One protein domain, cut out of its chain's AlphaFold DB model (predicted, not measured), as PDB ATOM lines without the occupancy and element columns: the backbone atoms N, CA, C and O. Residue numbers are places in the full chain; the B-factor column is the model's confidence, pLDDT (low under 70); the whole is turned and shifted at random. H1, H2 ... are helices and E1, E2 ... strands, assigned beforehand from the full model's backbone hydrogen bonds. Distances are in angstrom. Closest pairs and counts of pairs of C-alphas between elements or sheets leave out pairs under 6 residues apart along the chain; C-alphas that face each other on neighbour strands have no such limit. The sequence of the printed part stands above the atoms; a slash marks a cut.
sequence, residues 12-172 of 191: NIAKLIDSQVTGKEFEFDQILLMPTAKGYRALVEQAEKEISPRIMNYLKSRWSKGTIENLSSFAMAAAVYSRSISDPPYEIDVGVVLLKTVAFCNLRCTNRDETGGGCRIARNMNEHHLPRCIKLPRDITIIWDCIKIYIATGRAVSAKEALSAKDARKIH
ATOM      1  N   ASN A  12     340.978 373.541 331.926       68.12
ATOM      2  CA  ASN A  12     342.356 373.195 332.277       68.12
ATOM      3  C   ASN A  12     342.987 374.194 333.256       68.12
ATOM      4  O   ASN A  12     344.195 374.370 333.227       68.12
ATOM      5  N   ILE A  13     342.226 374.909 334.089       76.56
ATOM      6  CA  ILE A  13     342.809 375.872 335.042       76.56
ATOM      7  C   ILE A  13     343.092 375.181 336.382       76.56
ATOM      8  O   ILE A  13     342.174 374.802 337.108       76.56
ATOM      9  N   ALA A  14     344.370 375.081 336.748       79.06
ATOM     10  CA  ALA A  14     344.820 374.643 338.062       79.06
ATOM     11  C   ALA A  14     345.006 375.838 339.008       79.06
ATOM     12  O   ALA A  14     345.527 376.891 338.630       79.06
ATOM     13  N   LYS A  15     344.623 375.655 340.273       85.44
ATOM     14  CA  LYS A  15     344.888 376.610 341.351       85.44
ATOM     15  C   LYS A  15     346.020 376.103 342.226       85.44
ATOM     16  O   LYS A  15     345.924 375.008 342.775       85.44
ATOM     17  N   LEU A  16     347.060 376.912 342.385       84.62
ATOM     18  CA  LEU A  16     348.162 376.618 343.297       84.62
ATOM     19  C   LEU A  16     348.154 377.585 344.460       84.62
ATOM     20  O   LEU A  16     348.007 378.791 344.273       84.62
ATOM     21  N   ILE A  17     348.315 377.030 345.655       84.56
ATOM     22  CA  ILE A  17     348.306 377.787 346.898       84.56
ATOM     23  C   ILE A  17     349.736 377.894 347.390       84.56
ATOM     24  O   ILE A  17     350.364 376.875 347.693       84.56
ATOM     25  N   ASP A  18     350.235 379.116 347.512       83.50
ATOM     26  CA  ASP A  18     351.523 379.399 348.141       83.50
ATOM     27  C   ASP A  18     351.419 379.239 349.670       83.50
ATOM     28  O   ASP A  18     351.467 380.199 350.442       83.50
ATOM     29  N   SER A  19     351.183 378.002 350.106       70.56
ATOM     30  CA  SER A  19     350.749 377.641 351.460       70.56
ATOM     31  C   SER A  19     351.793 377.907 352.539       70.56
ATOM     32  O   SER A  19     351.436 378.039 353.706       70.56
ATOM     33  N   GLN A  20     353.067 378.003 352.156       74.12
ATOM     34  CA  GLN A  20     354.183 378.164 353.087       74.12
ATOM     35  C   GLN A  20     354.566 379.626 353.339       74.12
ATOM     36  O   GLN A  20     355.256 379.896 354.318       74.12
ATOM     37  N   VAL A  21     354.140 380.571 352.489       78.38
ATOM     38  CA  VAL A  21     354.536 381.985 352.630       78.38
ATOM     39  C   VAL A  21     353.331 382.913 352.705       78.38
ATOM     40  O   VAL A  21     353.224 383.695 353.649       78.38
ATOM     41  N   THR A  22     352.414 382.848 351.739       81.62
ATOM     42  CA  THR A  22     351.354 383.867 351.615       81.62
ATOM     43  C   THR A  22     349.940 383.334 351.796       81.62
ATOM     44  O   THR A  22     349.029 384.117 352.064       81.62
ATOM     45  N   GLY A  23     349.730 382.029 351.612       82.44
ATOM     46  CA  GLY A  23     348.410 381.399 351.574       82.44
ATOM     47  C   GLY A  23     347.557 381.809 350.369       82.44
ATOM     48  O   GLY A  23     346.368 381.499 350.334       82.44
ATOM     49  N   LYS A  24     348.122 382.528 349.391       88.06
ATOM     50  CA  LYS A  24     347.381 383.007 348.219       88.06
ATOM     51  C   LYS A  24     347.244 381.935 347.153       88.06
ATOM     52  O   LYS A  24     348.168 381.161 346.918       88.06
ATOM     53  N   GLU A  25     346.105 381.969 346.468       88.12
ATOM     54  CA  GLU A  25     345.837 381.145 345.294       88.12
ATOM     55  C   GLU A  25     346.270 381.861 344.011       88.12
ATOM     56  O   GLU A  25     345.986 383.045 343.811       88.12
ATOM     57  N   PHE A  26     346.894 381.110 343.112       87.56
ATOM     58  CA  PHE A  26     347.305 381.556 341.788       87.56
ATOM     59  C   PHE A  26     346.735 380.616 340.727       87.56
ATOM     60  O   PHE A  26     346.721 379.399 340.906       87.56
ATOM     61  N   GLU A  27     346.260 381.193 339.624       84.94
ATOM     62  CA  GLU A  27     345.638 380.467 338.515       84.94
ATOM     63  C   GLU A  27     346.662 380.190 337.410       84.94
ATOM     64  O   GLU A  27     347.280 381.114 336.864       84.94
ATOM     65  N   PHE A  28     346.794 378.917 337.052       82.25
ATOM     66  CA  PHE A  28     347.691 378.433 336.013       82.25
ATOM     67  C   PHE A  28     346.928 377.579 335.009       82.25
ATOM     68  O   PHE A  28     346.050 376.808 335.378       82.25
ATOM     69  N   ASP A  29     347.287 377.691 333.738       77.69
ATOM     70  CA  ASP A  29     346.925 376.707 332.725       77.69
ATOM     71  C   ASP A  29     347.618 375.387 333.078       77.69
ATOM     72  O   ASP A  29     348.832 375.351 333.184       77.69
ATOM     73  N   GLN A  30     346.879 374.313 333.304       67.06
ATOM     74  CA  GLN A  30     347.366 373.024 333.783       67.06
ATOM     75  C   GLN A  30     348.207 372.283 332.738       67.06
ATOM     76  O   GLN A  30     349.120 371.545 333.107       67.06
ATOM     77  N   ILE A  31     347.927 372.488 331.450       66.31
ATOM     78  CA  ILE A  31     348.660 371.844 330.352       66.31
ATOM     79  C   ILE A  31     350.026 372.507 330.194       66.31
ATOM     80  O   ILE A  31     351.038 371.835 329.993       66.31
ATOM     81  N   LEU A  32     350.053 373.835 330.288       63.41
ATOM     82  CA  LEU A  32     351.267 374.620 330.090       63.41
ATOM     83  C   LEU A  32     352.002 374.925 331.403       63.41
ATOM     84  O   LEU A  32     353.156 375.351 331.366       63.41
ATOM     85  N   LEU A  33     351.334 374.759 332.548       65.75
ATOM     86  CA  LEU A  33     351.690 375.332 333.856       65.75
ATOM     87  C   LEU A  33     352.173 376.780 333.756       65.75
ATOM     88  O   LEU A  33     353.050 377.248 334.488       65.75
ATOM     89  N   MET A  34     351.535 377.520 332.854       72.44
ATOM     90  CA  MET A  34     351.768 378.936 332.637       72.44
ATOM     91  C   MET A  34     350.686 379.741 333.350       72.44
ATOM     92  O   MET A  34     349.518 379.356 333.314       72.44
ATOM     93  N   PRO A  35     351.037 380.853 334.014       75.19
ATOM     94  CA  PRO A  35     350.035 381.671 334.674       75.19
ATOM     95  C   PRO A  35     349.056 382.243 333.646       75.19
ATOM     96  O   PRO A  35     349.463 382.680 332.566       75.19
ATOM     97  N   THR A  36     347.770 382.289 334.000       81.00
ATOM     98  CA  THR A  36     346.769 383.012 333.197       81.00
ATOM     99  C   THR A  36     347.094 384.511 333.184       81.00
ATOM    100  O   THR A  36     347.911 384.978 333.971       81.00
ATOM    101  N   ALA A  37     346.438 385.325 332.351       77.38
ATOM    102  CA  ALA A  37     346.660 386.781 332.379       77.38
ATOM    103  C   ALA A  37     346.411 387.393 333.778       77.38
ATOM    104  O   ALA A  37     347.147 388.277 334.228       77.38
ATOM    105  N   LYS A  38     345.403 386.874 334.491       76.19
ATOM    106  CA  LYS A  38     345.103 387.230 335.883       76.19
ATOM    107  C   LYS A  38     346.179 386.700 336.837       76.19
ATOM    108  O   LYS A  38     346.670 387.462 337.671       76.19
ATOM    109  N   GLY A  39     346.593 385.441 336.674       79.94
ATOM    110  CA  GLY A  39     347.697 384.839 337.426       79.94
ATOM    111  C   GLY A  39     349.009 385.612 337.262       79.94
ATOM    112  O   GLY A  39     349.676 385.904 338.247       79.94
ATOM    113  N   TYR A  40     349.334 386.047 336.044       83.50
ATOM    114  CA  TYR A  40     350.518 386.844 335.731       83.50
ATOM    115  C   TYR A  40     350.540 388.138 336.547       83.50
ATOM    116  O   TYR A  40     351.534 388.427 337.211       83.50
ATOM    117  N   ARG A  41     349.437 388.900 336.555       86.00
ATOM    118  CA  ARG A  41     349.353 390.146 337.335       86.00
ATOM    119  C   ARG A  41     349.485 389.894 338.833       86.00
ATOM    120  O   ARG A  41     350.277 390.575 339.479       86.00
ATOM    121  N   ALA A  42     348.797 388.880 339.357       87.62
ATOM    122  CA  ALA A  42     348.902 388.508 340.765       87.62
ATOM    123  C   ALA A  42     350.340 388.126 341.162       87.62
ATOM    124  O   ALA A  42     350.808 388.520 342.231       87.62
ATOM    125  N   LEU A  43     351.061 387.405 340.297       89.06
ATOM    126  CA  LEU A  43     352.460 387.033 340.521       89.06
ATOM    127  C   LEU A  43     353.390 388.248 340.513       89.06
ATOM    128  O   LEU A  43     354.275 388.329 341.362       89.06
ATOM    129  N   VAL A  44     353.193 389.199 339.594       89.19
ATOM    130  CA  VAL A  44     353.971 390.450 339.567       89.19
ATOM    131  C   VAL A  44     353.769 391.230 340.864       89.19
ATOM    132  O   VAL A  44     354.743 391.599 341.516       89.19
ATOM    133  N   GLU A  45     352.519 391.429 341.281       93.00
ATOM    134  CA  GLU A  45     352.201 392.147 342.520       93.00
ATOM    135  C   GLU A  45     352.735 391.434 343.766       93.00
ATOM    136  O   GLU A  45     353.144 392.080 344.733       93.00
ATOM    137  N   GLN A  46     352.721 390.100 343.766       93.62
ATOM    138  CA  GLN A  46     353.290 389.319 344.856       93.62
ATOM    139  C   GLN A  46     354.816 389.447 344.890       93.62
ATOM    140  O   GLN A  46     355.392 389.665 345.954       93.62
ATOM    141  N   ALA A  47     355.474 389.401 343.732       91.81
ATOM    142  CA  ALA A  47     356.910 389.612 343.635       91.81
ATOM    143  C   ALA A  47     357.328 391.005 344.103       91.81
ATOM    144  O   ALA A  47     358.304 391.128 344.835       91.81
ATOM    145  N   GLU A  48     356.581 392.052 343.758       92.00
ATOM    146  CA  GLU A  48     356.858 393.406 344.250       92.00
ATOM    147  C   GLU A  48     356.778 393.516 345.781       92.00
ATOM    148  O   GLU A  48     357.487 394.336 346.364       92.00
ATOM    149  N   LYS A  49     355.956 392.682 346.431       92.00
ATOM    150  CA  LYS A  49     355.842 392.618 347.897       92.00
ATOM    151  C   LYS A  49     356.978 391.827 348.545       92.00
ATOM    152  O   LYS A  49     357.428 392.210 349.621       92.00
ATOM    153  N   GLU A  50     357.431 390.745 347.916       91.88
ATOM    154  CA  GLU A  50     358.499 389.880 348.448       91.88
ATOM    155  C   GLU A  50     359.911 390.403 348.149       91.88
ATOM    156  O   GLU A  50     360.841 390.181 348.925       91.88
ATOM    157  N   ILE A  51     360.105 391.126 347.044       91.19
ATOM    158  CA  ILE A  51     361.413 391.683 346.695       91.19
ATOM    159  C   ILE A  51     361.719 392.877 347.603       91.19
ATOM    160  O   ILE A  51     361.008 393.881 347.610       91.19
ATOM    161  N   SER A  52     362.855 392.821 348.305       90.12
ATOM    162  CA  SER A  52     363.271 393.943 349.152       90.12
ATOM    163  C   SER A  52     363.397 395.262 348.356       90.12
ATOM    164  O   SER A  52     363.928 395.268 347.236       90.12
ATOM    165  N   PRO A  53     363.011 396.419 348.937       90.88
ATOM    166  CA  PRO A  53     363.067 397.710 348.243       90.88
ATOM    167  C   PRO A  53     364.460 398.065 347.714       90.88
ATOM    168  O   PRO A  53     364.603 398.644 346.637       90.88
ATOM    169  N   ARG A  54     365.513 397.671 348.443       90.69
ATOM    170  CA  ARG A  54     366.909 397.870 348.033       90.69
ATOM    171  C   ARG A  54     367.229 397.127 346.735       90.69
ATOM    172  O   ARG A  54     367.855 397.706 345.847       90.69
ATOM    173  N   ILE A  55     366.803 395.868 346.626       88.44
ATOM    174  CA  ILE A  55     366.988 395.066 345.412       88.44
ATOM    175  C   ILE A  55     366.174 395.670 344.274       88.44
ATOM    176  O   ILE A  55     366.724 395.907 343.203       88.44
ATOM    177  N   MET A  56     364.906 395.999 344.518       88.19
ATOM    178  CA  MET A  56     364.036 396.591 343.503       88.19
ATOM    179  C   MET A  56     364.614 397.898 342.935       88.19
ATOM    180  O   MET A  56     364.644 398.088 341.720       88.19
ATOM    181  N   ASN A  57     365.148 398.774 343.791       88.75
ATOM    182  CA  ASN A  57     365.812 400.007 343.358       88.75
ATOM    183  C   ASN A  57     367.043 399.724 342.486       88.75
ATOM    184  O   ASN A  57     367.243 400.381 341.464       88.75
ATOM    185  N   TYR A  58     367.842 398.715 342.842       84.38
ATOM    186  CA  TYR A  58     368.958 398.288 342.004       84.38
ATOM    187  C   TYR A  58     368.481 397.749 340.648       84.38
ATOM    188  O   TYR A  58     369.014 398.159 339.617       84.38
ATOM    189  N   LEU A  59     367.461 396.889 340.620       81.62
ATOM    190  CA  LEU A  59     366.910 396.333 339.379       81.62
ATOM    191  C   LEU A  59     366.393 397.438 338.447       81.62
ATOM    192  O   LEU A  59     366.730 397.433 337.264       81.62
ATOM    193  N   LYS A  60     365.672 398.432 338.985       84.81
ATOM    194  CA  LYS A  60     365.182 399.608 338.236       84.81
ATOM    195  C   LYS A  60     366.304 400.437 337.607       84.81
ATOM    196  O   LYS A  60     366.101 401.034 336.559       84.81
ATOM    197  N   SER A  61     367.497 400.450 338.208       80.56
ATOM    198  CA  SER A  61     368.673 401.112 337.618       80.56
ATOM    199  C   SER A  61     369.308 400.329 336.459       80.56
ATOM    200  O   SER A  61     370.181 400.851 335.765       80.56
ATOM    201  N   ARG A  62     368.932 399.057 336.272       75.69
ATOM    202  CA  ARG A  62     369.550 398.144 335.296       75.69
ATOM    203  C   ARG A  62     368.612 397.710 334.181       75.69
ATOM    204  O   ARG A  62     369.095 397.452 333.081       75.69
ATOM    205  N   TRP A  63     367.318 397.609 334.456       76.50
ATOM    206  CA  TRP A  63     366.321 397.064 333.543       76.50
ATOM    207  C   TRP A  63     365.063 397.921 333.494       76.50
ATOM    208  O   TRP A  63     364.714 398.607 334.453       76.50
ATOM    209  N   SER A  64     364.357 397.839 332.365       77.62
ATOM    210  CA  SER A  64     363.053 398.474 332.205       77.62
ATOM    211  C   SER A  64     362.002 397.827 333.104       77.62
ATOM    212  O   SER A  64     362.108 396.651 333.462       77.62
ATOM    213  N   LYS A  65     360.936 398.579 333.405       81.12
ATOM    214  CA  LYS A  65     359.811 398.077 334.204       81.12
ATOM    215  C   LYS A  65     359.246 396.772 333.632       81.12
ATOM    216  O   LYS A  65     359.123 395.805 334.367       81.12
ATOM    217  N   GLY A  66     359.003 396.710 332.319       74.31
ATOM    218  CA  GLY A  66     358.474 395.504 331.668       74.31
ATOM    219  C   GLY A  66     359.402 394.287 331.770       74.31
ATOM    220  O   GLY A  66     358.933 393.170 331.953       74.31
ATOM    221  N   THR A  67     360.725 394.492 331.735       78.06
ATOM    222  CA  THR A  67     361.693 393.403 331.960       78.06
ATOM    223  C   THR A  67     361.617 392.886 333.393       78.06
ATOM    224  O   THR A  67     361.625 391.677 333.613       78.06
ATOM    225  N   ILE A  68     361.526 393.795 334.366       81.94
ATOM    226  CA  ILE A  68     361.416 393.437 335.781       81.94
ATOM    227  C   ILE A  68     360.100 392.702 336.035       81.94
ATOM    228  O   ILE A  68     360.148 391.647 336.657       81.94
ATOM    229  N   GLU A  69     358.968 393.197 335.522       85.06
ATOM    230  CA  GLU A  69     357.654 392.547 335.662       85.06
ATOM    231  C   GLU A  69     357.694 391.117 335.106       85.06
ATOM    232  O   GLU A  69     357.410 390.174 335.843       85.06
ATOM    233  N   ASN A  70     358.156 390.943 333.863       78.69
ATOM    234  CA  ASN A  70     358.248 389.625 333.230       78.69
ATOM    235  C   ASN A  70     359.140 388.665 334.031       78.69
ATOM    236  O   ASN A  70     358.744 387.547 334.343       78.69
ATOM    237  N   LEU A  71     360.358 389.076 334.393       81.94
ATOM    238  CA  LEU A  71     361.261 388.192 335.138       81.94
ATOM    239  C   LEU A  71     360.745 387.892 336.550       81.94
ATOM    240  O   LEU A  71     360.928 386.779 337.042       81.94
ATOM    241  N   SER A  72     360.086 388.862 337.181       86.69
ATOM    242  CA  SER A  72     359.477 388.696 338.500       86.69
ATOM    243  C   SER A  72     358.319 387.709 338.452       86.69
ATOM    244  O   SER A  72     358.253 386.841 339.317       86.69
ATOM    245  N   SER A  73     357.459 387.766 337.428       84.94
ATOM    246  CA  SER A  73     356.369 386.798 337.284       84.94
ATOM    247  C   SER A  73     356.903 385.381 337.100       84.94
ATOM    248  O   SER A  73     356.383 384.456 337.713       84.94
ATOM    249  N   PHE A  74     357.965 385.200 336.306       82.69
ATOM    250  CA  PHE A  74     358.591 383.888 336.112       82.69
ATOM    251  C   PHE A  74     359.219 383.350 337.400       82.69
ATOM    252  O   PHE A  74     358.979 382.205 337.779       82.69
ATOM    253  N   ALA A  75     360.018 384.172 338.082       85.44
ATOM    254  CA  ALA A  75     360.674 383.777 339.322       85.44
ATOM    255  C   ALA A  75     359.657 383.499 340.441       85.44
ATOM    256  O   ALA A  75     359.818 382.531 341.182       85.44
ATOM    257  N   MET A  76     358.592 384.298 340.523       90.00
ATOM    258  CA  MET A  76     357.517 384.097 341.490       90.00
ATOM    259  C   MET A  76     356.668 382.872 341.157       90.00
ATOM    260  O   MET A  76     356.347 382.114 342.060       90.00
ATOM    261  N   ALA A  77     356.364 382.612 339.880       86.19
ATOM    262  CA  ALA A  77     355.695 381.374 339.484       86.19
ATOM    263  C   ALA A  77     356.493 380.165 339.981       86.19
ATOM    264  O   ALA A  77     355.945 379.321 340.683       86.19
ATOM    265  N   ALA A  78     357.800 380.121 339.699       82.56
ATOM    266  CA  ALA A  78     358.675 379.057 340.184       82.56
ATOM    267  C   ALA A  78     358.671 378.949 341.721       82.56
ATOM    268  O   ALA A  78     358.679 377.839 342.245       82.56
ATOM    269  N   ALA A  79     358.624 380.076 342.439       87.19
ATOM    270  CA  ALA A  79     358.551 380.091 343.899       87.19
ATOM    271  C   ALA A  79     357.242 379.476 344.408       87.19
ATOM    272  O   ALA A  79     357.286 378.583 345.250       87.19
ATOM    273  N   VAL A  80     356.101 379.884 343.845       88.06
ATOM    274  CA  VAL A  80     354.783 379.311 344.157       88.06
ATOM    275  C   VAL A  80     354.794 377.810 343.882       88.06
ATOM    276  O   VAL A  80     354.541 377.027 344.787       88.06
ATOM    277  N   TYR A  81     355.202 377.384 342.684       81.81
ATOM    278  CA  TYR A  81     355.324 375.966 342.335       81.81
ATOM    279  C   TYR A  81     356.169 375.179 343.338       81.81
ATOM    280  O   TYR A  81     355.759 374.127 343.827       81.81
ATOM    281  N   SER A  82     357.349 375.698 343.663       79.94
ATOM    282  CA  SER A  82     358.283 375.079 344.596       79.94
ATOM    283  C   SER A  82     357.682 374.894 345.992       79.94
ATOM    284  O   SER A  82     357.851 373.843 346.609       79.94
ATOM    285  N   ARG A  83     356.943 375.893 346.475       84.81
ATOM    286  CA  ARG A  83     356.313 375.890 347.802       84.81
ATOM    287  C   ARG A  83     355.019 375.064 347.840       84.81
ATOM    288  O   ARG A  83     354.680 374.532 348.892       84.81
ATOM    289  N   SER A  84     354.314 374.945 346.713       82.12
ATOM    290  CA  SER A  84     353.031 374.233 346.609       82.12
ATOM    291  C   SER A  84     353.160 372.746 346.272       82.12
ATOM    292  O   SER A  84     352.288 371.971 346.656       82.12
ATOM    293  N   ILE A  85     354.178 372.355 345.499       75.12
ATOM    294  CA  ILE A  85     354.243 371.029 344.853       75.12
ATOM    295  C   ILE A  85     355.493 370.227 345.228       75.12
ATOM    296  O   ILE A  85     355.459 369.003 345.143       75.12
ATOM    297  N   SER A  86     356.607 370.859 345.610       69.25
ATOM    298  CA  SER A  86     357.834 370.098 345.910       69.25
ATOM    299  C   SER A  86     357.769 369.442 347.289       69.25
ATOM    300  O   SER A  86     357.222 370.022 348.225       69.25
ATOM    301  N   ASP A  87     358.377 368.259 347.417       71.69
ATOM    302  CA  ASP A  87     358.539 367.554 348.694       71.69
ATOM    303  C   ASP A  87     360.030 367.225 348.954       71.69
ATOM    304  O   ASP A  87     360.622 366.432 348.213       71.69
ATOM    305  N   PRO A  88     360.687 367.846 349.954       72.94
ATOM    306  CA  PRO A  88     360.152 368.903 350.812       72.94
ATOM    307  C   PRO A  88     359.958 370.227 350.041       72.94
ATOM    308  O   PRO A  88     360.654 370.462 349.045       72.94
ATOM    309  N   PRO A  89     359.066 371.123 350.508       73.50
ATOM    310  CA  PRO A  89     358.911 372.454 349.926       73.50
ATOM    311  C   PRO A  89     360.227 373.237 349.954       73.50
ATOM    312  O   PRO A  89     360.964 373.192 350.942       73.50
ATOM    313  N   TYR A  90     360.515 373.983 348.884       73.38
ATOM    314  CA  TYR A  90     361.729 374.799 348.790       73.38
ATOM    315  C   TYR A  90     361.399 376.282 348.621       73.38
ATOM    316  O   TYR A  90     360.544 376.663 347.817       73.38
ATOM    317  N   GLU A  91     362.094 377.134 349.371       80.75
ATOM    318  CA  GLU A  91     361.903 378.577 349.326       80.75
ATOM    319  C   GLU A  91     362.836 379.213 348.290       80.75
ATOM    320  O   GLU A  91     364.061 379.139 348.387       80.75
ATOM    321  N   ILE A  92     362.247 379.863 347.283       82.62
ATOM    322  CA  ILE A  92     362.990 380.691 346.334       82.62
ATOM    323  C   ILE A  92     362.891 382.150 346.773       82.62
ATOM    324  O   ILE A  92     361.797 382.712 346.812       82.62
ATOM    325  N   ASP A  93     364.039 382.786 347.013       84.19
ATOM    326  CA  ASP A  93     364.124 384.246 347.108       84.19
ATOM    327  C   ASP A  93     364.123 384.851 345.694       84.19
ATOM    328  O   ASP A  93     365.109 384.794 344.944       84.19
ATOM    329  N   VAL A  94     362.986 385.442 345.331       86.31
ATOM    330  CA  VAL A  94     362.758 386.065 344.021       86.31
ATOM    331  C   VAL A  94     363.725 387.227 343.768       86.31
ATOM    332  O   VAL A  94     364.256 387.360 342.663       86.31
ATOM    333  N   GLY A  95     364.029 388.040 344.781       82.88
ATOM    334  CA  GLY A  95     364.964 389.157 344.647       82.88
ATOM    335  C   GLY A  95     366.386 388.683 344.340       82.88
ATOM    336  O   GLY A  95     367.040 389.208 343.432       82.88
ATOM    337  N   VAL A  96     366.853 387.654 345.047       83.38
ATOM    338  CA  VAL A  96     368.177 387.047 344.834       83.38
ATOM    339  C   VAL A  96     368.282 386.408 343.452       83.38
ATOM    340  O   VAL A  96     369.308 386.564 342.785       83.38
ATOM    341  N   VAL A  97     367.232 385.731 342.982       82.12
ATOM    342  CA  VAL A  97     367.173 385.197 341.611       82.12
ATOM    343  C   VAL A  97     367.388 386.303 340.582       82.12
ATOM    344  O   VAL A  97     368.203 386.150 339.663       82.12
ATOM    345  N   LEU A  98     366.673 387.421 340.722       81.75
ATOM    346  CA  LEU A  98     366.774 388.538 339.788       81.75
ATOM    347  C   LEU A  98     368.166 389.173 339.841       81.75
ATOM    348  O   LEU A  98     368.759 389.412 338.789       81.75
ATOM    349  N   LEU A  99     368.746 389.350 341.032       78.94
ATOM    350  CA  LEU A  99     370.127 389.824 341.185       78.94
ATOM    351  C   LEU A  99     371.146 388.903 340.506       78.94
ATOM    352  O   LEU A  99     372.003 389.386 339.763       78.94
ATOM    353  N   LYS A 100     371.049 387.586 340.728       75.50
ATOM    354  CA  LYS A 100     371.904 386.592 340.062       75.50
ATOM    355  C   LYS A 100     371.757 386.707 338.545       75.50
ATOM    356  O   LYS A 100     372.758 386.724 337.834       75.50
ATOM    357  N   THR A 101     370.527 386.857 338.056       72.94
ATOM    358  CA  THR A 101     370.236 387.028 336.626       72.94
ATOM    359  C   THR A 101     370.899 388.295 336.074       72.94
ATOM    360  O   THR A 101     371.601 388.213 335.067       72.94
ATOM    361  N   VAL A 102     370.791 389.443 336.761       72.62
ATOM    362  CA  VAL A 102     371.508 390.682 336.390       72.62
ATOM    363  C   VAL A 102     373.018 390.449 336.352       72.62
ATOM    364  O   VAL A 102     373.679 390.859 335.397       72.62
ATOM    365  N   ALA A 103     373.578 389.810 337.380       69.31
ATOM    366  CA  ALA A 103     375.014 389.572 337.488       69.31
ATOM    367  C   ALA A 103     375.530 388.688 336.343       69.31
ATOM    368  O   ALA A 103     376.533 389.028 335.713       69.31
ATOM    369  N   PHE A 104     374.813 387.610 336.010       68.88
ATOM    370  CA  PHE A 104     375.135 386.752 334.865       68.88
ATOM    371  C   PHE A 104     375.030 387.492 333.533       68.88
ATOM    372  O   PHE A 104     375.906 387.331 332.676       68.88
ATOM    373  N   CYS A 105     373.988 388.308 333.359       66.88
ATOM    374  CA  CYS A 105     373.845 389.164 332.189       66.88
ATOM    375  C   CYS A 105     375.048 390.103 332.063       66.88
ATOM    376  O   CYS A 105     375.708 390.104 331.028       66.88
ATOM    377  N   ASN A 106     375.390 390.830 333.129       64.69
ATOM    378  CA  ASN A 106     376.523 391.753 333.145       64.69
ATOM    379  C   ASN A 106     377.843 391.040 332.825       64.69
ATOM    380  O   ASN A 106     378.542 391.476 331.917       64.69
ATOM    381  N   LEU A 107     378.147 389.920 333.492       64.31
ATOM    382  CA  LEU A 107     379.374 389.147 333.265       64.31
ATOM    383  C   LEU A 107     379.517 388.725 331.798       64.31
ATOM    384  O   LEU A 107     380.581 388.865 331.199       64.31
ATOM    385  N   ARG A 108     378.431 388.239 331.189       63.41
ATOM    386  CA  ARG A 108     378.446 387.849 329.774       63.41
ATOM    387  C   ARG A 108     378.630 389.013 328.824       63.41
ATOM    388  O   ARG A 108     379.232 388.826 327.774       63.41
ATOM    389  N   CYS A 109     378.068 390.165 329.158       61.16
ATOM    390  CA  CYS A 109     378.169 391.342 328.308       61.16
ATOM    391  C   CYS A 109     379.525 392.040 328.457       61.16
ATOM    392  O   CYS A 109     379.946 392.700 327.516       61.16
ATOM    393  N   THR A 110     380.223 391.852 329.583       60.34
ATOM    394  CA  THR A 110     381.614 392.290 329.772       60.34
ATOM    395  C   THR A 110     382.617 391.361 329.082       60.34
ATOM    396  O   THR A 110     383.597 391.844 328.541       60.34
ATOM    397  N   ASN A 111     382.371 390.046 329.051       56.91
ATOM    398  CA  ASN A 111     383.329 389.063 328.517       56.91
ATOM    399  C   ASN A 111     383.158 388.740 327.016       56.91
ATOM    400  O   ASN A 111     383.808 387.826 326.514       56.91
ATOM    401  N   ARG A 112     382.250 389.412 326.295       57.53
ATOM    402  CA  ARG A 112     382.053 389.233 324.845       57.53
ATOM    403  C   ARG A 112     382.504 390.484 324.096       57.53
ATOM    404  O   ARG A 112     381.669 391.285 323.685       57.53
ATOM    405  N   ASP A 113     383.812 390.614 323.901       51.53
ATOM    406  CA  ASP A 113     384.387 391.649 323.033       51.53
ATOM    407  C   ASP A 113     384.295 391.287 321.534       51.53
ATOM    408  O   ASP A 113     384.271 392.177 320.690       51.53
ATOM    409  N   GLU A 114     384.163 390.000 321.181       47.72
ATOM    410  CA  GLU A 114     384.425 389.522 319.808       47.72
ATOM    411  C   GLU A 114     383.194 389.285 318.916       47.72
ATOM    412  O   GLU A 114     383.322 389.189 317.698       47.72
ATOM    413  N   THR A 115     381.977 389.219 319.460       46.69
ATOM    414  CA  THR A 115     380.763 389.027 318.641       46.69
ATOM    415  C   THR A 115     379.856 390.234 318.776       46.69
ATOM    416  O   THR A 115     379.125 390.353 319.764       46.69
ATOM    417  N   GLY A 116     379.926 391.122 317.785       45.91
ATOM    418  CA  GLY A 116     379.145 392.348 317.690       45.91
ATOM    419  C   GLY A 116     377.711 392.221 318.212       45.91
ATOM    420  O   GLY A 116     376.873 391.501 317.677       45.91
ATOM    421  N   GLY A 117     377.419 392.999 319.249       45.84
ATOM    422  CA  GLY A 117     376.272 393.891 319.166       45.84
ATOM    423  C   GLY A 117     375.170 393.708 320.193       45.84
ATOM    424  O   GLY A 117     374.890 394.659 320.902       45.84
ATOM    425  N   GLY A 118     374.535 392.543 320.321       50.88
ATOM    426  CA  GLY A 118     373.193 392.487 320.936       50.88
ATOM    427  C   GLY A 118     373.061 393.084 322.352       50.88
ATOM    428  O   GLY A 118     372.155 393.864 322.615       50.88
ATOM    429  N   CYS A 119     373.976 392.763 323.277       51.56
ATOM    430  CA  CYS A 119     373.839 393.194 324.678       51.56
ATOM    431  C   CYS A 119     374.382 394.605 324.965       51.56
ATOM    432  O   CYS A 119     373.856 395.309 325.824       51.56
ATOM    433  N   ARG A 120     375.441 395.028 324.263       49.91
ATOM    434  CA  ARG A 120     376.033 396.367 324.430       49.91
ATOM    435  C   ARG A 120     375.177 397.431 323.728       49.91
ATOM    436  O   ARG A 120     375.038 398.525 324.261       49.91
ATOM    437  N   ILE A 121     374.536 397.073 322.608       47.06
ATOM    438  CA  ILE A 121     373.566 397.913 321.884       47.06
ATOM    439  C   ILE A 121     372.274 398.082 322.699       47.06
ATOM    440  O   ILE A 121     371.862 399.216 322.924       47.06
ATOM    441  N   ALA A 122     371.709 397.002 323.261       47.66
ATOM    442  CA  ALA A 122     370.521 397.069 324.131       47.66
ATOM    443  C   ALA A 122     370.738 397.855 325.444       47.66
ATOM    444  O   ALA A 122     369.784 398.225 326.118       47.66
ATOM    445  N   ARG A 123     371.999 398.099 325.829       46.81
ATOM    446  CA  ARG A 123     372.365 398.948 326.974       46.81
ATOM    447  C   ARG A 123     372.439 400.439 326.634       46.81
ATOM    448  O   ARG A 123     372.339 401.250 327.547       46.81
ATOM    449  N   ASN A 124     372.672 400.777 325.364       43.34
ATOM    450  CA  ASN A 124     372.919 402.145 324.891       43.34
ATOM    451  C   ASN A 124     371.729 402.756 324.149       43.34
ATOM    452  O   ASN A 124     371.630 403.977 324.073       43.34
ATOM    453  N   MET A 125     370.843 401.937 323.591       44.25
ATOM    454  CA  MET A 125     369.606 402.419 322.995       44.25
ATOM    455  C   MET A 125     368.504 402.310 324.043       44.25
ATOM    456  O   MET A 125     368.355 401.271 324.676       44.25
ATOM    457  N   ASN A 126     367.701 403.361 324.207       43.22
ATOM    458  CA  ASN A 126     366.465 403.353 325.001       43.22
ATOM    459  C   ASN A 126     365.395 402.377 324.443       43.22
ATOM    460  O   ASN A 126     364.212 402.511 324.743       43.22
ATOM    461  N   GLU A 127     365.794 401.401 323.624       40.91
ATOM    462  CA  GLU A 127     364.951 400.401 322.991       40.91
ATOM    463  C   GLU A 127     365.008 399.094 323.785       40.91
ATOM    464  O   GLU A 127     366.060 398.502 324.040       40.91
ATOM    465  N   HIS A 128     363.828 398.672 324.235       42.84
ATOM    466  CA  HIS A 128     363.601 397.558 325.145       42.84
ATOM    467  C   HIS A 128     363.775 396.194 324.467       42.84
ATOM    468  O   HIS A 128     362.806 395.466 324.264       42.84
ATOM    469  N   HIS A 129     365.011 395.796 324.184       40.56
ATOM    470  CA  HIS A 129     365.304 394.404 323.856       40.56
ATOM    471  C   HIS A 129     365.736 393.661 325.120       40.56
ATOM    472  O   HIS A 129     366.769 393.980 325.711       40.56
ATOM    473  N   LEU A 130     364.949 392.659 325.540       44.94
ATOM    474  CA  LEU A 130     365.377 391.690 326.553       44.94
ATOM    475  C   LEU A 130     366.723 391.120 326.093       44.94
ATOM    476  O   LEU A 130     366.783 390.477 325.041       44.94
ATOM    477  N   PRO A 131     367.829 391.375 326.811       49.03
ATOM    478  CA  PRO A 131     369.119 390.988 326.289       49.03
ATOM    479  C   PRO A 131     369.174 389.459 326.247       49.03
ATOM    480  O   PRO A 131     368.905 388.790 327.246       49.03
ATOM    481  N   ARG A 132     369.570 388.891 325.095       52.69
ATOM    482  CA  ARG A 132     369.712 387.433 324.860       52.69
ATOM    483  C   ARG A 132     370.633 386.722 325.878       52.69
ATOM    484  O   ARG A 132     370.838 385.514 325.811       52.69
ATOM    485  N   CYS A 133     371.246 387.469 326.799       55.53
ATOM    486  CA  CYS A 133     372.070 386.967 327.885       55.53
ATOM    487  C   CYS A 133     371.287 386.547 329.140       55.53
ATOM    488  O   CYS A 133     371.903 385.876 329.976       55.53
ATOM    489  N   ILE A 134     369.990 386.871 329.253       58.00
ATOM    490  CA  ILE A 134     369.131 386.431 330.363       58.00
ATOM    491  C   ILE A 134     369.102 384.904 330.378       58.00
ATOM    492  O   ILE A 134     368.543 384.254 329.498       58.00
ATOM    493  N   LYS A 135     369.746 384.325 331.391       60.94
ATOM    494  CA  LYS A 135     369.605 382.916 331.738       60.94
ATOM    495  C   LYS A 135     369.144 382.824 333.175       60.94
ATOM    496  O   LYS A 135     369.707 383.487 334.044       60.94
ATOM    497  N   LEU A 136     368.141 381.983 333.392       59.44
ATOM    498  CA  LEU A 136     367.651 381.676 334.723       59.44
ATOM    499  C   LEU A 136     368.765 380.990 335.537       59.44
ATOM    500  O   LEU A 136     369.551 380.218 334.969       59.44
ATOM    501  N   PRO A 137     368.873 381.268 336.849       60.44
ATOM    502  CA  PRO A 137     369.801 380.566 337.726       60.44
ATOM    503  C   PRO A 137     369.564 379.048 337.718       60.44
ATOM    504  O   PRO A 137     368.445 378.585 337.497       60.44
ATOM    505  N   ARG A 138     370.613 378.265 338.012       61.12
ATOM    506  CA  ARG A 138     370.520 376.793 338.103       61.12
ATOM    507  C   ARG A 138     369.440 376.336 339.086       61.12
ATOM    508  O   ARG A 138     368.726 375.390 338.787       61.12
ATOM    509  N   ASP A 139     369.282 377.062 340.189       55.12
ATOM    510  CA  ASP A 139     368.293 376.792 341.239       55.12
ATOM    511  C   ASP A 139     366.856 376.786 340.675       55.12
ATOM    512  O   ASP A 139     366.055 375.920 341.007       55.12
ATOM    513  N   ILE A 140     366.558 377.675 339.718       64.56
ATOM    514  CA  ILE A 140     365.269 377.698 339.008       64.56
ATOM    515  C   ILE A 140     365.157 376.565 337.988       64.56
ATOM    516  O   ILE A 140     364.064 376.076 337.735       64.56
ATOM    517  N   THR A 141     366.272 376.125 337.405       66.50
ATOM    518  CA  THR A 141     366.262 375.048 336.402       66.50
ATOM    519  C   THR A 141     365.833 373.719 337.024       66.50
ATOM    520  O   THR A 141     365.019 373.015 336.442       66.50
ATOM    521  N   ILE A 142     366.317 373.412 338.231       64.56
ATOM    522  CA  ILE A 142     365.939 372.190 338.961       64.56
ATOM    523  C   ILE A 142     364.445 372.207 339.297       64.56
ATOM    524  O   ILE A 142     363.750 371.216 339.099       64.56
ATOM    525  N   ILE A 143     363.937 373.355 339.746       65.25
ATOM    526  CA  ILE A 143     362.517 373.525 340.074       65.25
ATOM    527  C   ILE A 143     361.659 373.431 338.815       65.25
ATOM    528  O   ILE A 143     360.589 372.835 338.843       65.25
ATOM    529  N   TRP A 144     362.151 373.940 337.688       69.38
ATOM    530  CA  TRP A 144     361.496 373.773 336.398       69.38
ATOM    531  C   TRP A 144     361.380 372.305 335.994       69.38
ATOM    532  O   TRP A 144     360.348 371.890 335.473       69.38
ATOM    533  N   ASP A 145     362.399 371.497 336.274       68.56
ATOM    534  CA  ASP A 145     362.314 370.063 336.034       68.56
ATOM    535  C   ASP A 145     361.332 369.390 337.008       68.56
ATOM    536  O   ASP A 145     360.511 368.602 336.554       68.56
ATOM    537  N   CYS A 146     361.272 369.772 338.289       68.25
ATOM    538  CA  CYS A 146     360.203 369.307 339.191       68.25
ATOM    539  C   CYS A 146     358.798 369.661 338.665       68.25
ATOM    540  O   CYS A 146     357.907 368.812 338.667       68.25
ATOM    541  N   ILE A 147     358.609 370.888 338.164       68.56
ATOM    542  CA  ILE A 147     357.349 371.359 337.565       68.56
ATOM    543  C   ILE A 147     356.980 370.491 336.364       68.56
ATOM    544  O   ILE A 147     355.863 369.992 336.292       68.56
ATOM    545  N   LYS A 148     357.919 370.245 335.449       69.19
ATOM    546  CA  LYS A 148     357.717 369.360 334.293       69.19
ATOM    547  C   LYS A 148     357.261 367.960 334.692       69.19
ATOM    548  O   LYS A 148     356.348 367.404 334.083       69.19
ATOM    549  N   ILE A 149     357.881 367.388 335.721       66.12
ATOM    550  CA  ILE A 149     357.512 366.058 336.209       66.12
ATOM    551  C   ILE A 149     356.109 366.086 336.811       66.12
ATOM    552  O   ILE A 149     355.313 365.182 336.546       66.12
ATOM    553  N   TYR A 150     355.775 367.139 337.553       66.94
ATOM    554  CA  TYR A 150     354.427 367.336 338.070       66.94
ATOM    555  C   TYR A 150     353.387 367.456 336.945       66.94
ATOM    556  O   TYR A 150     352.362 366.790 337.028       66.94
ATOM    557  N   ILE A 151     353.662 368.186 335.853       62.28
ATOM    558  CA  ILE A 151     352.780 368.223 334.661       62.28
ATOM    559  C   ILE A 151     352.557 366.816 334.121       62.28
ATOM    560  O   ILE A 151     351.429 366.405 333.867       62.28
ATOM    561  N   ALA A 152     353.649 366.075 333.940       64.25
ATOM    562  CA  ALA A 152     353.607 364.777 333.286       64.25
ATOM    563  C   ALA A 152     352.941 363.689 334.144       64.25
ATOM    564  O   ALA A 152     352.425 362.716 333.600       64.25
ATOM    565  N   THR A 153     352.984 363.812 335.474       65.69
ATOM    566  CA  THR A 153     352.622 362.714 336.389       65.69
ATOM    567  C   THR A 153     351.529 363.059 337.397       65.69
ATOM    568  O   THR A 153     350.984 362.151 338.025       65.69
ATOM    569  N   GLY A 154     351.222 364.344 337.590       64.19
ATOM    570  CA  GLY A 154     350.323 364.844 338.631       64.19
ATOM    571  C   GLY A 154     350.834 364.639 340.063       64.19
ATOM    572  O   GLY A 154     350.056 364.770 341.006       64.19
ATOM    573  N   ARG A 155     352.108 364.264 340.251       66.38
ATOM    574  CA  ARG A 155     352.686 363.927 341.561       66.38
ATOM    575  C   ARG A 155     353.741 364.934 341.987       66.38
ATOM    576  O   ARG A 155     354.554 365.359 341.172       66.38
ATOM    577  N   ALA A 156     353.729 365.276 343.274       65.88
ATOM    578  CA  ALA A 156     354.823 365.976 343.937       65.88
ATOM    579  C   ALA A 156     356.114 365.157 343.814       65.88
ATOM    580  O   ALA A 156     356.080 363.934 343.961       65.88
ATOM    581  N   VAL A 157     357.232 365.823 343.521       67.31
ATOM    582  CA  VAL A 157     358.528 365.170 343.292       67.31
ATOM    583  C   VAL A 157     359.629 365.937 344.007       67.31
ATOM    584  O   VAL A 157     359.644 367.172 344.020       67.31
ATOM    585  N   SER A 158     360.564 365.199 344.599       65.81
ATOM    586  CA  SER A 158     361.724 365.780 345.269       65.81
ATOM    587  C   SER A 158     362.783 366.249 344.267       65.81
ATOM    588  O   SER A 158     362.976 365.664 343.199       65.81
ATOM    589  N   ALA A 159     363.579 367.256 344.640       61.06
ATOM    590  CA  ALA A 159     364.708 367.703 343.815       61.06
ATOM    591  C   ALA A 159     365.711 366.567 343.510       61.06
ATOM    592  O   ALA A 159     366.351 366.555 342.461       61.06
ATOM    593  N   LYS A 160     365.834 365.580 344.409       64.75
ATOM    594  CA  LYS A 160     366.698 364.405 344.229       64.75
ATOM    595  C   LYS A 160     366.176 363.466 343.137       64.75
ATOM    596  O   LYS A 160     366.973 362.923 342.376       64.75
ATOM    597  N   GLU A 161     364.862 363.297 343.052       65.31
ATOM    598  CA  GLU A 161     364.205 362.532 341.989       65.31
ATOM    599  C   GLU A 161     364.229 363.291 340.660       65.31
ATOM    600  O   GLU A 161     364.498 362.686 339.629       65.31
ATOM    601  N   ALA A 162     364.073 364.619 340.665       61.44
ATOM    602  CA  ALA A 162     364.203 365.424 339.447       61.44
ATOM    603  C   ALA A 162     365.618 365.369 338.833       61.44
ATOM    604  O   ALA A 162     365.778 365.386 337.614       61.44
ATOM    605  N   LEU A 163     366.654 365.244 339.670       62.84
ATOM    606  CA  LEU A 163     368.056 365.121 339.248       62.84
ATOM    607  C   LEU A 163     368.452 363.696 338.797       62.84
ATOM    608  O   LEU A 163     369.565 363.495 338.300       62.84
ATOM    609  N   SER A 164     367.565 362.704 338.938       64.69
ATOM    610  CA  SER A 164     367.756 361.343 338.418       64.69
ATOM    611  C   SER A 164     367.747 361.353 336.884       64.69
ATOM    612  O   SER A 164     366.709 361.479 336.234       64.69
ATOM    613  N   ALA A 165     368.919 361.173 336.266       52.53
ATOM    614  CA  ALA A 165     369.086 361.223 334.807       52.53
ATOM    615  C   ALA A 165     368.235 360.197 334.021       52.53
ATOM    616  O   ALA A 165     368.021 360.368 332.818       52.53
ATOM    617  N   LYS A 166     367.752 359.126 334.673       50.56
ATOM    618  CA  LYS A 166     366.878 358.111 334.054       50.56
ATOM    619  C   LYS A 166     365.422 358.564 333.947       50.56
ATOM    620  O   LYS A 166     364.766 358.204 332.971       50.56
ATOM    621  N   ASP A 167     364.947 359.359 334.898       53.00
ATOM    622  CA  ASP A 167     363.568 359.847 334.913       53.00
ATOM    623  C   ASP A 167     363.446 361.111 334.054       53.00
ATOM    624  O   ASP A 167     362.536 361.207 333.231       53.00
ATOM    625  N   ALA A 168     364.452 361.994 334.086       49.41
ATOM    626  CA  ALA A 168     364.501 363.199 333.251       49.41
ATOM    627  C   ALA A 168     364.311 362.921 331.742       49.41
ATOM    628  O   ALA A 168     363.596 363.660 331.070       49.41
ATOM    629  N   ARG A 169     364.893 361.835 331.200       52.22
ATOM    630  CA  ARG A 169     364.685 361.435 329.790       52.22
ATOM    631  C   ARG A 169     363.249 360.989 329.503       52.22
ATOM    632  O   ARG A 169     362.688 361.414 328.499       52.22
ATOM    633  N   LYS A 170     362.647 360.185 330.385       53.31
ATOM    634  CA  LYS A 170     361.262 359.707 330.230       53.31
ATOM    635  C   LYS A 170     360.245 360.839 330.354       53.31
ATOM    636  O   LYS A 170     359.274 360.867 329.609       53.31
ATOM    637  N   ILE A 171     360.482 361.789 331.259       48.97
ATOM    638  CA  ILE A 171     359.652 362.991 331.396       48.97
ATOM    639  C   ILE A 171     359.789 363.897 330.168       48.97
ATOM    640  O   ILE A 171     358.784 364.390 329.664       48.97
ATOM    641  N   HIS A 172     360.998 364.070 329.628       47.12
ATOM    642  CA  HIS A 172     361.201 364.859 328.410       47.12
ATOM    643  C   HIS A 172     360.528 364.227 327.174       47.12
ATOM    644  O   HIS A 172     360.073 364.951 326.290       47.12
TER     645      HIS A 172
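This is residues 12 to 172 of the 191 residues of an uncharacterized protein of Methanothrix sp (UniProt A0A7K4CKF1). One long helix, H3, runs through the middle, and helices are packed round it at steep or crossing angles: H1 lies across it, H4 starts on its residues 71 to 79 and runs away from it, and H6 packs on it near Ser 82. A small hairpin, E1 and E2, sits by H1 and H3; H2 packs on H4, H7 and H8 pack on H6, and H5 lies beyond the body of H3 at one end of the longest axis. The printed part has 161 residues, with two named strands and then eight named helices, in the order E1 E2 H1 H2 H3 H4 H5 H6 H7 H8; the two-stranded sheet is antiparallel and the class is mostly helix. It is compact, with a radius of gyration of the C-alphas of 16.8 A, and spans 46 by 36 by 26 A.

Start at E1, residues 13 to 17, and E2, residues 25 to 29, an antiparallel hairpin at 148 degrees; look for N 14 and O 28, 2.8 A apart, and N 16 and O 26, 2.9 A. Next comes H1, residues 37 to 50; its closest C-alpha to E2 is that of Gly 39, 5.0 A from that of Glu 27. H3, residues 65 to 85, touches H1 with its residues 69 to 77 alone, about perpendicular at 90 degrees, closest at the C-alphas of Val 44 and Ser 73, 4.9 A. The closest C-alphas of E1 and H3 are those of Ile 17 and Ser 84, 5.9 A. H4, residues 94 to 110, touches H3 at a steep tilt of 51 degrees, opposite ways, closest at the C-alphas of Ala 75 and Val 94, 5.6 A. H2, residues 53 to 60, touches H4, closest at the C-alphas of Ile 55 and Gly 95, 6.3 A. H5, residues 118 to 124, is close to but not clearly touching H4; the C-alphas of Cys 109 and Cys 119 are the closest, 5.9 A. H6, residues 138 to 153, touches H3 at a steep tilt of 57 degrees, the same way, closest at the C-alphas of Ser 82 and Ile 143, 6.4 A. H7, residues 159 to 162, touches H6 with the C-alphas of Cys 146 and Ala 162 closest, 5.6 A, and H8, residues 165 to 172, touches H6 with those of Ile 149 and Ile 171 closest, 6.1 A. Every O i to N i+4 pair is within hydrogen-bond range in H1, H2, H3, H4 and H5, against 11 of 12 in H6 and 2 of 4 in H8, while H7 is too short for one.

Find C-alpha 13 at (342.809, 375.872, 335.042), where E1 begins. H3 starts at C-alpha 65, (359.811, 398.077, 334.204), and runs 29.6 A; H4 measures 24.4 A, H6 22.8 A and H1 20.2 A. H8 ends at C-alpha 172, (361.201, 364.859, 328.410).

The C-alphas of Gly 23 and Glu 114 are the two farthest apart, 48.7 A. The printed part has no cut, and its one long link is residues 125 to 137, between H5 and H6. The model's mean pLDDT over the printed part is 71.1, and residues 103 to 172 are under 70, as are residues 12, 30 to 33 and 86.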